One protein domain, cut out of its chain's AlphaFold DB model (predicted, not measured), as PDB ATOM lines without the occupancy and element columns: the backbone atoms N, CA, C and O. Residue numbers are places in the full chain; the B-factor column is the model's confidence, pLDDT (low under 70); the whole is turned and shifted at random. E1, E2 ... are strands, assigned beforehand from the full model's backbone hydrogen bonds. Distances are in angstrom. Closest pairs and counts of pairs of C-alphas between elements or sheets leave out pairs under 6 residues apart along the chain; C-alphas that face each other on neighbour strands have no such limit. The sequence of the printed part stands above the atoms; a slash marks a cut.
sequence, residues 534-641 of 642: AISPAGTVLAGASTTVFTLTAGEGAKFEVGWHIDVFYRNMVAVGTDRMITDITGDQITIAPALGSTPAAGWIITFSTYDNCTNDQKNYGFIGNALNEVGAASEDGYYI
ATOM      1  N   ALA A 534     227.197 233.579 216.503       68.81
ATOM      2  CA  ALA A 534     226.516 232.441 215.905       68.81
ATOM      3  C   ALA A 534     225.426 232.990 214.982       68.81
ATOM      4  O   ALA A 534     224.803 234.001 215.307       68.81
ATOM      5  N   ILE A 535     225.222 232.389 213.815       75.56
ATOM      6  CA  ILE A 535     224.123 232.802 212.941       75.56
ATOM      7  C   ILE A 535     222.806 232.602 213.697       75.56
ATOM      8  O   ILE A 535     222.592 231.552 214.298       75.56
ATOM      9  N   SER A 536     221.947 233.625 213.701       82.12
ATOM     10  CA  SER A 536     220.630 233.537 214.336       82.12
ATOM     11  C   SER A 536     219.860 232.330 213.789       82.12
ATOM     12  O   SER A 536     219.830 232.121 212.571       82.12
ATOM     13  N   PRO A 537     219.265 231.506 214.666       86.38
ATOM     14  CA  PRO A 537     218.554 230.319 214.240       86.38
ATOM     15  C   PRO A 537     217.330 230.698 213.405       86.38
ATOM     16  O   PRO A 537     216.650 231.700 213.646       86.38
ATOM     17  N   ALA A 538     217.036 229.843 212.432       91.19
ATOM     18  CA  ALA A 538     215.799 229.866 211.674       91.19
ATOM     19  C   ALA A 538     215.114 228.499 211.771       91.19
ATOM     20  O   ALA A 538     215.778 227.456 211.874       91.19
ATOM     21  N   GLY A 539     213.785 228.525 211.741       93.31
ATOM     22  CA  GLY A 539     212.933 227.341 211.768       93.31
ATOM     23  C   GLY A 539     211.897 227.385 210.654       93.31
ATOM     24  O   GLY A 539     211.453 228.454 210.238       93.31
ATOM     25  N   THR A 540     211.497 226.215 210.173       96.62
ATOM     26  CA  THR A 540     210.427 226.041 209.193       96.62
ATOM     27  C   THR A 540     209.211 225.445 209.884       96.62
ATOM     28  O   THR A 540     209.278 224.361 210.461       96.62
ATOM     29  N   VAL A 541     208.074 226.130 209.790       97.62
ATOM     30  CA  VAL A 541     206.794 225.650 210.314       97.62
ATOM     31  C   VAL A 541     206.380 224.385 209.565       97.62
ATOM     32  O   VAL A 541     206.204 224.403 208.347       97.62
ATOM     33  N   LEU A 542     206.175 223.295 210.297       97.94
ATOM     34  CA  LEU A 542     205.604 222.050 209.797       97.94
ATOM     35  C   LEU A 542     204.075 222.140 209.714       97.94
ATOM     36  O   LEU A 542     203.497 221.771 208.694       97.94
ATOM     37  N   ALA A 543     203.420 222.651 210.761       98.06
ATOM     38  CA  ALA A 543     201.969 222.855 210.800       98.06
ATOM     39  C   ALA A 543     201.561 223.863 211.887       98.06
ATOM     40  O   ALA A 543     202.099 223.831 212.990       98.06
ATOM     41  N   GLY A 544     200.583 224.731 211.615       97.06
ATOM     42  CA  GLY A 544     199.963 225.584 212.633       97.06
ATOM     43  C   GLY A 544     198.758 224.919 213.290       97.06
ATOM     44  O   GLY A 544     197.894 224.377 212.602       97.06
ATOM     45  N   ALA A 545     198.683 224.992 214.618       97.31
ATOM     46  CA  ALA A 545     197.536 224.533 215.400       97.31
ATOM     47  C   ALA A 545     196.551 225.680 215.693       97.31
ATOM     48  O   ALA A 545     195.338 225.477 215.705       97.31
ATOM     49  N   SER A 546     197.059 226.897 215.899       98.31
ATOM     50  CA  SER A 546     196.272 228.116 216.117       98.31
ATOM     51  C   SER A 546     197.067 229.361 215.690       98.31
ATOM     52  O   SER A 546     198.183 229.261 215.184       98.31
ATOM     53  N   THR A 547     196.524 230.559 215.920       98.12
ATOM     54  CA  THR A 547     197.255 231.828 215.745       98.12
ATOM     55  C   THR A 547     198.350 232.058 216.794       98.12
ATOM     56  O   THR A 547     199.128 233.001 216.660       98.12
ATOM     57  N   THR A 548     198.426 231.227 217.834       98.12
ATOM     58  CA  THR A 548     199.447 231.295 218.893       98.12
ATOM     59  C   THR A 548     200.314 230.047 218.979       98.12
ATOM     60  O   THR A 548     201.344 230.108 219.632       98.12
ATOM     61  N   VAL A 549     199.927 228.932 218.352       98.38
ATOM     62  CA  VAL A 549     200.614 227.639 218.484       98.38
ATOM     63  C   VAL A 549     200.888 227.043 217.113       98.38
ATOM     64  O   VAL A 549     199.979 226.894 216.291       98.38
ATOM     65  N   PHE A 550     202.130 226.642 216.875       98.38
ATOM     66  CA  PHE A 550     202.542 225.932 215.668       98.38
ATOM     67  C   PHE A 550     203.712 224.990 215.964       98.38
ATOM     68  O   PHE A 550     204.419 225.144 216.952       98.38
ATOM     69  N   THR A 551     203.901 223.992 215.111       98.44
ATOM     70  CA  THR A 551     204.970 222.996 215.213       98.44
ATOM     71  C   THR A 551     205.987 223.235 214.108       98.44
ATOM     72  O   THR A 551     205.600 223.461 212.961       98.44
ATOM     73  N   LEU A 552     207.274 223.203 214.446       98.06
ATOM     74  CA  LEU A 552     208.394 223.298 213.513       98.06
ATOM     75  C   LEU A 552     208.761 221.930 212.925       98.06
ATOM     76  O   LEU A 552     208.206 220.898 213.302       98.06
ATOM     77  N   THR A 553     209.684 221.918 211.965       97.38
ATOM     78  CA  THR A 553     210.255 220.669 211.447       97.38
ATOM     79  C   THR A 553     211.035 219.958 212.559       97.38
ATOM     80  O   THR A 553     211.508 220.600 213.495       97.38
ATOM     81  N   ALA A 554     211.144 218.630 212.474       96.88
ATOM     82  CA  ALA A 554     211.712 217.804 213.537       96.88
ATOM     83  C   ALA A 554     213.092 218.302 214.012       96.88
ATOM     84  O   ALA A 554     214.021 218.418 213.211       96.88
ATOM     85  N   GLY A 555     213.212 218.561 215.315       91.38
ATOM     86  CA  GLY A 555     214.432 219.022 215.983       91.38
ATOM     87  C   GLY A 555     214.690 220.530 215.907       91.38
ATOM     88  O   GLY A 555     215.676 221.003 216.470       91.38
ATOM     89  N   GLU A 556     213.847 221.310 215.228       94.44
ATOM     90  CA  GLU A 556     214.041 222.757 215.115       94.44
ATOM     91  C   GLU A 556     213.555 223.544 216.333       94.44
ATOM     92  O   GLU A 556     214.028 224.661 216.533       94.44
ATOM     93  N   GLY A 557     212.670 222.988 217.166       92.44
ATOM     94  CA  GLY A 557     212.235 223.636 218.408       92.44
ATOM     95  C   GLY A 557     213.377 223.850 219.397       92.44
ATOM     96  O   GLY A 557     213.431 224.884 220.054       92.44
ATOM     97  N   ALA A 558     214.350 222.933 219.415       92.25
ATOM     98  CA  ALA A 558     215.540 223.005 220.266       92.25
ATOM     99  C   ALA A 558     216.483 224.176 219.931       92.25
ATOM    100  O   ALA A 558     217.406 224.452 220.690       92.25
ATOM    101  N   LYS A 559     216.270 224.861 218.798       89.81
ATOM    102  CA  LYS A 559     217.046 226.043 218.395       89.81
ATOM    103  C   LYS A 559     216.561 227.338 219.059       89.81
ATOM    104  O   LYS A 559     217.161 228.381 218.821       89.81
ATOM    105  N   PHE A 560     215.447 227.305 219.788       93.38
ATOM    106  CA  PHE A 560     214.794 228.481 220.364       93.38
ATOM    107  C   PHE A 560     214.601 228.317 221.874       93.38
ATOM    108  O   PHE A 560     214.568 227.199 222.383       93.38
ATOM    109  N   GLU A 561     214.406 229.431 222.582       93.88
ATOM    110  CA  GLU A 561     214.124 229.441 224.021       93.88
ATOM    111  C   GLU A 561     212.856 230.236 224.355       93.88
ATOM    112  O   GLU A 561     212.432 231.140 223.628       93.88
ATOM    113  N   VAL A 562     212.252 229.917 225.501       96.06
ATOM    114  CA  VAL A 562     211.141 230.693 226.062       96.06
ATOM    115  C   VAL A 562     211.635 232.087 226.462       96.06
ATOM    116  O   VAL A 562     212.683 232.235 227.081       96.06
ATOM    117  N   GLY A 563     210.868 233.121 226.121       95.56
ATOM    118  CA  GLY A 563     211.209 234.528 226.330       95.56
ATOM    119  C   GLY A 563     211.902 235.186 225.135       95.56
ATOM    120  O   GLY A 563     212.018 236.408 225.103       95.56
ATOM    121  N   TRP A 564     212.332 234.416 224.131       95.75
ATOM    122  CA  TRP A 564     212.924 234.975 222.916       95.75
ATOM    123  C   TRP A 564     211.873 235.593 221.998       95.75
ATOM    124  O   TRP A 564     210.748 235.103 221.891       95.75
ATOM    125  N   HIS A 565     212.262 236.660 221.307       96.25
ATOM    126  CA  HIS A 565     211.421 237.383 220.362       96.25
ATOM    127  C   HIS A 565     211.709 236.927 218.923       96.25
ATOM    128  O   HIS A 565     212.860 236.936 218.477       96.25
ATOM    129  N   ILE A 566     210.667 236.528 218.191       96.06
ATOM    130  CA  ILE A 566     210.741 236.041 216.811       96.06
ATOM    131  C   ILE A 566     209.843 236.831 215.855       96.06
ATOM    132  O   ILE A 566     208.774 237.322 216.225       96.06
ATOM    133  N   ASP A 567     210.247 236.849 214.590       95.31
ATOM    134  CA  ASP A 567     209.417 237.254 213.465       95.31
ATOM    135  C   ASP A 567     208.983 236.006 212.682       95.31
ATOM    136  O   ASP A 567     209.743 235.053 212.496       95.31
ATOM    137  N   VAL A 568     207.734 236.011 212.216       95.06
ATOM    138  CA  VAL A 568     207.143 234.923 211.430       95.06
ATOM    139  C   VAL A 568     206.877 235.419 210.016       95.06
ATOM    140  O   VAL A 568     206.200 236.431 209.828       95.06
ATOM    141  N   PHE A 569     207.353 234.680 209.019       94.75
ATOM    142  CA  PHE A 569     207.275 235.014 207.603       94.75
ATOM    143  C   PHE A 569     206.515 233.950 206.813       94.75
ATOM    144  O   PHE A 569     206.629 232.748 207.055       94.75
ATOM    145  N   TYR A 570     205.797 234.392 205.783       93.88
ATOM    146  CA  TYR A 570     205.375 233.511 204.701       93.88
ATOM    147  C   TYR A 570     206.605 232.929 203.979       93.88
ATOM    148  O   TYR A 570     207.705 233.476 204.044       93.88
ATOM    149  N   ARG A 571     206.414 231.869 203.183       89.88
ATOM    150  CA  ARG A 571     207.488 231.261 202.368       89.88
ATOM    151  C   ARG A 571     208.191 232.259 201.426       89.88
ATOM    152  O   ARG A 571     209.341 232.051 201.065       89.88
ATOM    153  N   ASN A 572     207.512 233.329 201.014       87.56
ATOM    154  CA  ASN A 572     208.079 234.395 200.182       87.56
ATOM    155  C   ASN A 572     208.753 235.520 200.998       87.56
ATOM    156  O   ASN A 572     208.963 236.601 200.454       87.56
ATOM    157  N   MET A 573     209.059 235.288 202.281       87.00
ATOM    158  CA  MET A 573     209.704 236.236 203.202       87.00
ATOM    159  C   MET A 573     208.910 237.527 203.466       87.00
ATOM    160  O   MET A 573     209.467 238.527 203.912       87.00
ATOM    161  N   VAL A 574     207.592 237.520 203.239       89.31
ATOM    162  CA  VAL A 574     206.710 238.605 203.692       89.31
ATOM    163  C   VAL A 574     206.332 238.355 205.155       89.31
ATOM    164  O   VAL A 574     205.827 237.281 205.486       89.31
ATOM    165  N   ALA A 575     206.580 239.334 206.027       89.62
ATOM    166  CA  ALA A 575     206.290 239.226 207.456       89.62
ATOM    167  C   ALA A 575     204.779 239.079 207.721       89.62
ATOM    168  O   ALA A 575     203.961 239.817 207.169       89.62
ATOM    169  N   VAL A 576     204.417 238.130 208.585       92.12
ATOM    170  CA  VAL A 576     203.041 237.844 209.034       92.12
ATOM    171  C   VAL A 576     202.802 238.371 210.442       92.12
ATOM    172  O   VAL A 576     201.726 238.877 210.759       92.12
ATOM    173  N   GLY A 577     203.812 238.252 211.294       90.81
ATOM    174  CA  GLY A 577     203.801 238.789 212.640       90.81
ATOM    175  C   GLY A 577     205.220 239.095 213.055       90.81
ATOM    176  O   GLY A 577     206.064 238.206 213.046       90.81
ATOM    177  N   THR A 578     205.458 240.352 213.401       93.81
ATOM    178  CA  THR A 578     206.726 240.791 213.968       93.81
ATOM    179  C   THR A 578     206.652 240.790 215.487       93.81
ATOM    180  O   THR A 578     205.551 240.930 216.036       93.81
ATOM    181  N   ASP A 579     207.806 240.679 216.133       94.50
ATOM    182  CA  ASP A 579     207.985 240.849 217.572       94.50
ATOM    183  C   ASP A 579     207.083 239.943 218.426       94.50
ATOM    184  O   ASP A 579     206.247 240.388 219.217       94.50
ATOM    185  N   ARG A 580     207.195 238.632 218.201       97.12
ATOM    186  CA  ARG A 580     206.425 237.605 218.912       97.12
ATOM    187  C   ARG A 580     207.304 236.950 219.955       97.12
ATOM    188  O   ARG A 580     208.284 236.304 219.612       97.12
ATOM    189  N   MET A 581     206.943 237.083 221.222       97.38
ATOM    190  CA  MET A 581     207.650 236.415 222.303       97.38
ATOM    191  C   MET A 581     207.217 234.951 222.369       97.38
ATOM    192  O   MET A 581     206.021 234.657 222.401       97.38
ATOM    193  N   ILE A 582     208.178 234.035 222.418       98.00
ATOM    194  CA  ILE A 582     207.927 232.621 222.690       98.00
ATOM    195  C   ILE A 582     207.554 232.474 224.164       98.00
ATOM    196  O   ILE A 582     208.323 232.842 225.046       98.00
ATOM    197  N   THR A 583     206.369 231.946 224.447       98.12
ATOM    198  CA  THR A 583     205.870 231.756 225.816       98.12
ATOM    199  C   THR A 583     206.008 230.323 226.311       98.12
ATOM    200  O   THR A 583     205.996 230.112 227.518       98.12
ATOM    201  N   ASP A 584     206.097 229.350 225.403       98.06
ATOM    202  CA  ASP A 584     206.284 227.937 225.735       98.06
ATOM    203  C   ASP A 584     206.915 227.175 224.560       98.06
ATOM    204  O   ASP A 584     206.658 227.507 223.396       98.06
ATOM    205  N   ILE A 585     207.715 226.153 224.875       97.81
ATOM    206  CA  ILE A 585     208.297 225.214 223.910       97.81
ATOM    207  C   ILE A 585     208.105 223.793 224.440       97.81
ATOM    208  O   ILE A 585     208.659 223.429 225.475       97.81
ATOM    209  N   THR A 586     207.372 222.966 223.693       97.44
ATOM    210  CA  THR A 586     207.201 221.537 223.989       97.44
ATOM    211  C   THR A 586     207.642 220.710 222.780       97.44
ATOM    212  O   THR A 586     206.898 220.536 221.812       97.44
ATOM    213  N   GLY A 587     208.880 220.207 222.817       96.50
ATOM    214  CA  GLY A 587     209.514 219.562 221.662       96.50
ATOM    215  C   GLY A 587     209.694 220.563 220.520       96.50
ATOM    216  O   GLY A 587     210.355 221.579 220.692       96.50
ATOM    217  N   ASP A 588     209.062 220.301 219.374       98.00
ATOM    218  CA  ASP A 588     209.054 221.214 218.221       98.00
ATOM    219  C   ASP A 588     207.827 222.138 218.178       98.00
ATOM    220  O   ASP A 588     207.652 222.898 217.224       98.00
ATOM    221  N   GLN A 589     206.940 222.069 219.174       98.25
ATOM    222  CA  GLN A 589     205.793 222.965 219.277       98.25
ATOM    223  C   GLN A 589     206.188 224.263 219.981       98.25
ATOM    224  O   GLN A 589     206.651 224.238 221.118       98.25
ATOM    225  N   ILE A 590     205.952 225.384 219.306       98.38
ATOM    226  CA  ILE A 590     206.198 226.738 219.793       98.38
ATOM    227  C   ILE A 590     204.854 227.403 220.084       98.38
ATOM    228  O   ILE A 590     203.966 227.435 219.222       98.38
ATOM    229  N   THR A 591     204.723 227.972 221.282       98.44
ATOM    230  CA  THR A 591     203.628 228.882 221.633       98.44
ATOM    231  C   THR A 591     204.161 230.305 221.717       98.44
ATOM    232  O   THR A 591     205.194 230.539 222.340       98.44
ATOM    233  N   ILE A 592     203.456 231.263 221.119       98.44
ATOM    234  CA  ILE A 592     203.847 232.675 221.089       98.44
ATOM    235  C   ILE A 592     202.760 233.617 221.606       98.44
ATOM    236  O   ILE A 592     201.561 233.329 221.533       98.44
ATOM    237  N   ALA A 593     203.188 234.806 222.030       97.19
ATOM    238  CA  ALA A 593     202.337 235.954 222.304       97.19
ATOM    239  C   ALA A 593     202.987 237.259 221.791       97.19
ATOM    240  O   ALA A 593     204.204 237.406 221.879       97.19
ATOM    241  N   PRO A 594     202.209 238.240 221.289       97.50
ATOM    242  CA  PRO A 594     200.766 238.183 221.036       97.50
ATOM    243  C   PRO A 594     200.403 237.280 219.841       97.50
ATOM    244  O   PRO A 594     201.264 236.931 219.036       97.50
ATOM    245  N   ALA A 595     199.120 236.930 219.689       97.44
ATOM    246  CA  ALA A 595     198.632 236.080 218.594       97.44
ATOM    247  C   ALA A 595     198.908 236.669 217.198       97.44
ATOM    248  O   ALA A 595     198.815 237.885 216.992       97.44
ATOM    249  N   LEU A 596     199.219 235.805 216.230       97.25
ATOM    250  CA  LEU A 596     199.372 236.158 214.816       97.25
ATOM    251  C   LEU A 596     198.026 236.525 214.181       97.25
ATOM    252  O   LEU A 596     196.961 236.136 214.661       97.25
ATOM    253  N   GLY A 597     198.072 237.235 213.052       95.81
ATOM    254  CA  GLY A 597     196.866 237.562 212.280       95.81
ATOM    255  C   GLY A 597     196.201 236.348 211.617       95.81
ATOM    256  O   GLY A 597     195.025 236.408 211.264       95.81
ATOM    257  N   SER A 598     196.931 235.244 211.450       96.44
ATOM    258  CA  SER A 598     196.454 234.005 210.834       96.44
ATOM    259  C   SER A 598     197.225 232.794 211.366       96.44
ATOM    260  O   SER A 598     198.345 232.925 211.859       96.44
ATOM    261  N   THR A 599     196.603 231.612 211.305       97.94
ATOM    262  CA  THR A 599     197.242 230.346 211.692       97.94
ATOM    263  C   THR A 599     198.394 230.033 210.730       97.94
ATOM    264  O   THR A 599     198.149 229.990 209.519       97.94
ATOM    265  N   PRO A 600     199.621 229.785 211.223       97.75
ATOM    266  CA  PRO A 600     200.757 229.447 210.375       97.75
ATOM    267  C   PRO A 600     200.528 228.226 209.491       97.75
ATOM    268  O   PRO A 600     200.080 227.182 209.956       97.75
ATOM    269  N   ALA A 601     200.853 228.338 208.203       97.25
ATOM    270  CA  ALA A 601     200.807 227.204 207.286       97.25
ATOM    271  C   ALA A 601     202.177 226.519 207.185       97.25
ATOM    272  O   ALA A 601     203.218 227.120 207.459       97.25
ATOM    273  N   ALA A 602     202.176 225.261 206.742       97.69
ATOM    274  CA  ALA A 602     203.401 224.517 206.469       97.69
ATOM    275  C   ALA A 602     204.316 225.281 205.490       97.69
ATOM    276  O   ALA A 602     203.865 225.787 204.457       97.69
ATOM    277  N   GLY A 603     205.611 225.346 205.798       94.12
ATOM    278  CA  GLY A 603     206.625 226.040 205.007       94.12
ATOM    279  C   GLY A 603     206.766 227.538 205.285       94.12
ATOM    280  O   GLY A 603     207.527 228.191 204.571       94.12
ATOM    281  N   TRP A 604     206.048 228.091 206.269       97.25
ATOM    282  CA  TRP A 604     206.371 229.410 206.830       97.25
ATOM    283  C   TRP A 604     207.712 229.358 207.561       97.25
ATOM    284  O   TRP A 604     208.140 228.289 207.994       97.25
ATOM    285  N   ILE A 605     208.372 230.504 207.684       95.56
ATOM    286  CA  ILE A 605     209.711 230.617 208.267       95.56
ATOM    287  C   ILE A 605     209.612 231.446 209.539       95.56
ATOM    288  O   ILE A 605     208.913 232.456 209.564       95.56
ATOM    289  N   ILE A 606     210.320 231.034 210.584       94.81
ATOM    290  CA  ILE A 606     210.542 231.853 211.770       94.81
ATOM    291  C   ILE A 606     212.020 232.215 211.880       94.81
ATOM    292  O   ILE A 606     212.888 231.379 211.618       94.81
ATOM    293  N   THR A 607     212.300 233.454 212.264       93.56
ATOM    294  CA  THR A 607     213.647 233.946 212.588       93.56
ATOM    295  C   THR A 607     213.575 234.782 213.856       93.56
ATOM    296  O   THR A 607     212.486 235.114 214.317       93.56
ATOM    297  N   PHE A 608     214.714 235.174 214.420       93.19
ATOM    298  CA  PHE A 608     214.705 236.212 215.453       93.19
ATOM    299  C   PHE A 608     214.062 237.504 214.942       93.19
ATOM    300  O   PHE A 608     214.132 237.803 213.747       93.19
ATOM    301  N   SER A 609     213.455 238.252 215.865       91.69
ATOM    302  CA  SER A 609     212.982 239.613 215.616       91.69
ATOM    303  C   SER A 609     214.132 240.541 215.221       91.69
ATOM    304  O   SER A 609     215.307 240.185 215.283       91.69
ATOM    305  N   THR A 610     213.827 241.782 214.855       86.19
ATOM    306  CA  THR A 610     214.864 242.802 214.650       86.19
ATOM    307  C   THR A 610     215.749 242.987 215.892       86.19
ATOM    308  O   THR A 610     215.323 242.754 217.027       86.19
ATOM    309  N   TYR A 611     216.997 243.427 215.679       80.81
ATOM    310  CA  TYR A 611     218.006 243.573 216.740       80.81
ATOM    311  C   TYR A 611     217.495 244.370 217.949       80.81
ATOM    312  O   TYR A 611     217.762 243.992 219.086       80.81
ATOM    313  N   ASP A 612     216.730 245.439 217.719       84.19
ATOM    314  CA  ASP A 612     216.217 246.307 218.785       84.19
ATOM    315  C   ASP A 612     215.151 245.631 219.657       84.19
ATOM    316  O   ASP A 612     215.080 245.913 220.853       84.19
ATOM    317  N   ASN A 613     214.391 244.695 219.083       87.69
ATOM    318  CA  ASN A 613     213.294 243.989 219.748       87.69
ATOM    319  C   ASN A 613     213.738 242.679 220.419       87.69
ATOM    320  O   ASN A 613     212.990 242.082 221.184       87.69
ATOM    321  N   CYS A 614     214.956 242.224 220.138       87.12
ATOM    322  CA  CYS A 614     215.512 241.008 220.713       87.12
ATOM    323  C   CYS A 614     215.993 241.191 222.161       87.12
ATOM    324  O   CYS A 614     216.426 242.276 222.575       87.12
ATOM    325  N   THR A 615     216.002 240.087 222.913       86.88
ATOM    326  CA  THR A 615     216.613 240.032 224.249       86.88
ATOM    327  C   THR A 615     218.127 240.279 224.178       86.88
ATOM    328  O   THR A 615     218.749 240.209 223.114       86.88
ATOM    329  N   ASN A 616     218.759 240.573 225.320       78.50
ATOM    330  CA  ASN A 616     220.220 240.716 225.378       78.50
ATOM    331  C   ASN A 616     220.947 239.430 224.961       78.50
ATOM    332  O   ASN A 616     221.998 239.514 224.327       78.50
ATOM    333  N   ASP A 617     220.356 238.270 225.242       75.94
ATOM    334  CA  ASP A 617     220.914 236.974 224.861       75.94
ATOM    335  C   ASP A 617     220.824 236.761 223.348       75.94
ATOM    336  O   ASP A 617     221.821 236.440 222.702       75.94
ATOM    337  N   GLN A 618     219.675 237.077 222.742       82.75
ATOM    338  CA  GLN A 618     219.495 237.029 221.289       82.75
ATOM    339  C   GLN A 618     220.427 237.993 220.538       82.75
ATOM    340  O   GLN A 618     220.883 237.685 219.437       82.75
ATOM    341  N   LYS A 619     220.784 239.141 221.131       78.44
ATOM    342  CA  LYS A 619     221.738 240.109 220.547       78.44
ATOM    343  C   LYS A 619     223.169 239.567 220.415       78.44
ATOM    344  O   LYS A 619     223.992 240.192 219.733       78.44
ATOM    345  N   ASN A 620     223.468 238.419 221.023       70.44
ATOM    346  CA  ASN A 620     224.729 237.705 220.828       70.44
ATOM    347  C   ASN A 620     224.776 236.928 219.499       70.44
ATOM    348  O   ASN A 620     225.864 236.582 219.040       70.44
ATOM    349  N   TYR A 621     223.628 236.723 218.843       76.19
ATOM    350  CA  TYR A 621     223.536 236.097 217.528       76.19
ATOM    351  C   TYR A 621     223.641 237.116 216.388       76.19
ATOM    352  O   TYR A 621     223.440 238.326 216.530       76.19
ATOM    353  N   GLY A 622     224.011 236.601 215.225       73.88
ATOM    354  CA  GLY A 622     224.193 237.320 213.988       73.88
ATOM    355  C   GLY A 622     222.894 237.329 213.197       73.88
ATOM    356  O   GLY A 622     222.390 236.273 212.822       73.88
ATOM    357  N   PHE A 623     222.357 238.513 212.924       71.44
ATOM    358  CA  PHE A 623     221.100 238.673 212.200       71.44
ATOM    359  C   PHE A 623     221.378 238.645 210.697       71.44
ATOM    360  O   PHE A 623     222.108 239.494 210.183       71.44
ATOM    361  N   ILE A 624     220.809 237.671 209.987       62.16
ATOM    362  CA  ILE A 624     220.807 237.687 208.521       62.16
ATOM    363  C   ILE A 624     219.755 238.720 208.112       62.16
ATOM    364  O   ILE A 624     218.592 238.600 208.489       62.16
ATOM    365  N   GLY A 625     220.174 239.786 207.431       52.34
ATOM    366  CA  GLY A 625     219.266 240.875 207.080       52.34
ATOM    367  C   GLY A 625     218.443 240.619 205.813       52.34
ATOM    368  O   GLY A 625     218.379 239.504 205.304       52.34
ATOM    369  N   ASN A 626     217.729 241.661 205.384       47.62
ATOM    370  CA  ASN A 626     216.471 241.606 204.627       47.62
ATOM    371  C   ASN A 626     216.580 241.127 203.154       47.62
ATOM    372  O   ASN A 626     217.622 240.681 202.687       47.62
ATOM    373  N   ALA A 627     215.479 241.270 202.398       41.16
ATOM    374  CA  ALA A 627     215.301 240.860 200.996       41.16
ATOM    375  C   ALA A 627     216.347 241.375 199.975       41.16
ATOM    376  O   ALA A 627     216.338 240.915 198.834       41.16
ATOM    377  N   LEU A 628     217.239 242.297 200.354       44.72
ATOM    378  CA  LEU A 628     218.389 242.729 199.547       44.72
ATOM    379  C   LEU A 628     219.681 241.949 199.851       44.72
ATOM    380  O   LEU A 628     220.724 242.264 199.284       44.72
ATOM    381  N   ASN A 629     219.634 240.926 200.716       43.78
ATOM    382  CA  ASN A 629     220.811 240.216 201.237       43.78
ATOM    383  C   ASN A 629     221.780 241.127 202.017       43.78
ATOM    384  O   ASN A 629     222.939 240.776 202.246       43.78
ATOM    385  N   GLU A 630     221.314 242.298 202.443       42.72
ATOM    386  CA  GLU A 630     222.077 243.205 203.288       42.72
ATOM    387  C   GLU A 630     221.966 242.716 204.725       42.72
ATOM    388  O   GLU A 630     220.898 242.775 205.329       42.72
ATOM    389  N   VAL A 631     223.073 242.210 205.265       43.56
ATOM    390  CA  VAL A 631     223.228 241.899 206.685       43.56
ATOM    391  C   VAL A 631     222.863 243.153 207.486       43.56
ATOM    392  O   VAL A 631     223.483 244.199 207.306       43.56
ATOM    393  N   GLY A 632     221.819 243.062 208.317       40.91
ATOM    394  CA  GLY A 632     221.227 244.212 208.997       40.91
ATOM    395  C   GLY A 632     222.284 245.030 209.738       40.91
ATOM    396  O   GLY A 632     223.018 244.505 210.575       40.91
ATOM    397  N   ALA A 633     222.368 246.312 209.392       39.44
ATOM    398  CA  ALA A 633     223.344 247.259 209.900       39.44
ATOM    399  C   ALA A 633     223.255 247.417 211.429       39.44
ATOM    400  O   ALA A 633     222.490 248.222 211.948       39.44
ATOM    401  N   ALA A 634     224.087 246.671 212.153       38.38
ATOM    402  CA  ALA A 634     224.553 247.022 213.488       38.38
ATOM    403  C   ALA A 634     225.967 246.444 213.667       38.38
ATOM    404  O   ALA A 634     226.150 245.315 214.123       38.38
ATOM    405  N   SER A 635     226.943 247.270 213.273       40.62
ATOM    406  CA  SER A 635     228.394 247.068 213.130       40.62
ATOM    407  C   SER A 635     228.832 246.308 211.874       40.62
ATOM    408  O   SER A 635     228.633 245.101 211.766       40.62
ATOM    409  N   GLU A 636     229.509 247.022 210.974       41.69
ATOM    410  CA  GLU A 636     230.191 246.520 209.768       41.69
ATOM    411  C   GLU A 636     231.320 245.496 210.068       41.69
ATOM    412  O   GLU A 636     231.960 244.995 209.149       41.69
ATOM    413  N   ASP A 637     231.528 245.119 211.337       46.03
ATOM    414  CA  ASP A 637     232.681 244.345 211.825       46.03
ATOM    415  C   ASP A 637     232.334 242.947 212.390       46.03
ATOM    416  O   ASP A 637     233.164 242.298 213.037       46.03
ATOM    417  N   GLY A 638     231.104 242.460 212.187       42.66
ATOM    418  CA  GLY A 638     230.677 241.138 212.661       42.66
ATOM    419  C   GLY A 638     231.221 239.990 211.801       42.66
ATOM    420  O   GLY A 638     230.887 239.884 210.624       42.66
ATOM    421  N   TYR A 639     232.008 239.084 212.392       45.88
ATOM    422  CA  TYR A 639     232.417 237.833 211.742       45.88
ATOM    423  C   TYR A 639     231.408 236.724 212.064       45.88
ATOM    424  O   TYR A 639     231.266 236.325 213.224       45.88
ATOM    425  N   TYR A 640     230.721 236.229 211.034       45.53
ATOM    426  CA  TYR A 640     229.731 235.155 211.133       45.53
ATOM    427  C   TYR A 640     230.409 233.789 211.033       45.53
ATOM    428  O   TYR A 640     231.293 233.584 210.198       45.53
ATOM    429  N   ILE A 641     229.991 232.856 211.884       45.03
ATOM    430  CA  ILE A 641     230.412 231.456 211.833       45.03
ATOM    431  C   ILE A 641     229.147 230.641 211.588       45.03
ATOM    432  O   ILE A 641     228.216 230.725 212.391       45.03
TER     433      ILE A 641
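What this domain is: This is residues 534 to 641 of the 642 residues of an uncharacterized protein of viral metagenome (UniProt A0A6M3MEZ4). A closed barrel of six antiparallel strands, in ring order E1, E2, E5, E4, E3, E6, has a long tail, residues 609 to 638, leading to E7. There is little regular structure: seven strands, E1 to E7 in order, hold 40 of 108 printed residues, all strand. The whole is compact, radius of gyration of the C-alphas 13.2 A, spanning 40 by 26 by 24 A.

How they stand to each other: E1, residues 538 to 544, and E2, 549 to 552, are a hairpin, N 542 and O 551 2.7 A apart. E3, 565 to 569, E4, 575 to 586, and E5, 589 to 593, form a meander of two hairpins, each antiparallel to the one before, N 566 and O 580 2.8 A apart. Adding E2, or E6, 605 to 608, gives a Greek key, first strand neighbouring fourth.

Where its parts are: E1 begins at (215.799, 229.866, 211.674); E7, residues 639 to 641, ends at (230.412, 231.456, 211.833). E4 is 24.2 A long.

The domain as a whole: The link E6 to E7 is long; pLDDT is under 70 at 534 and 624 to 641.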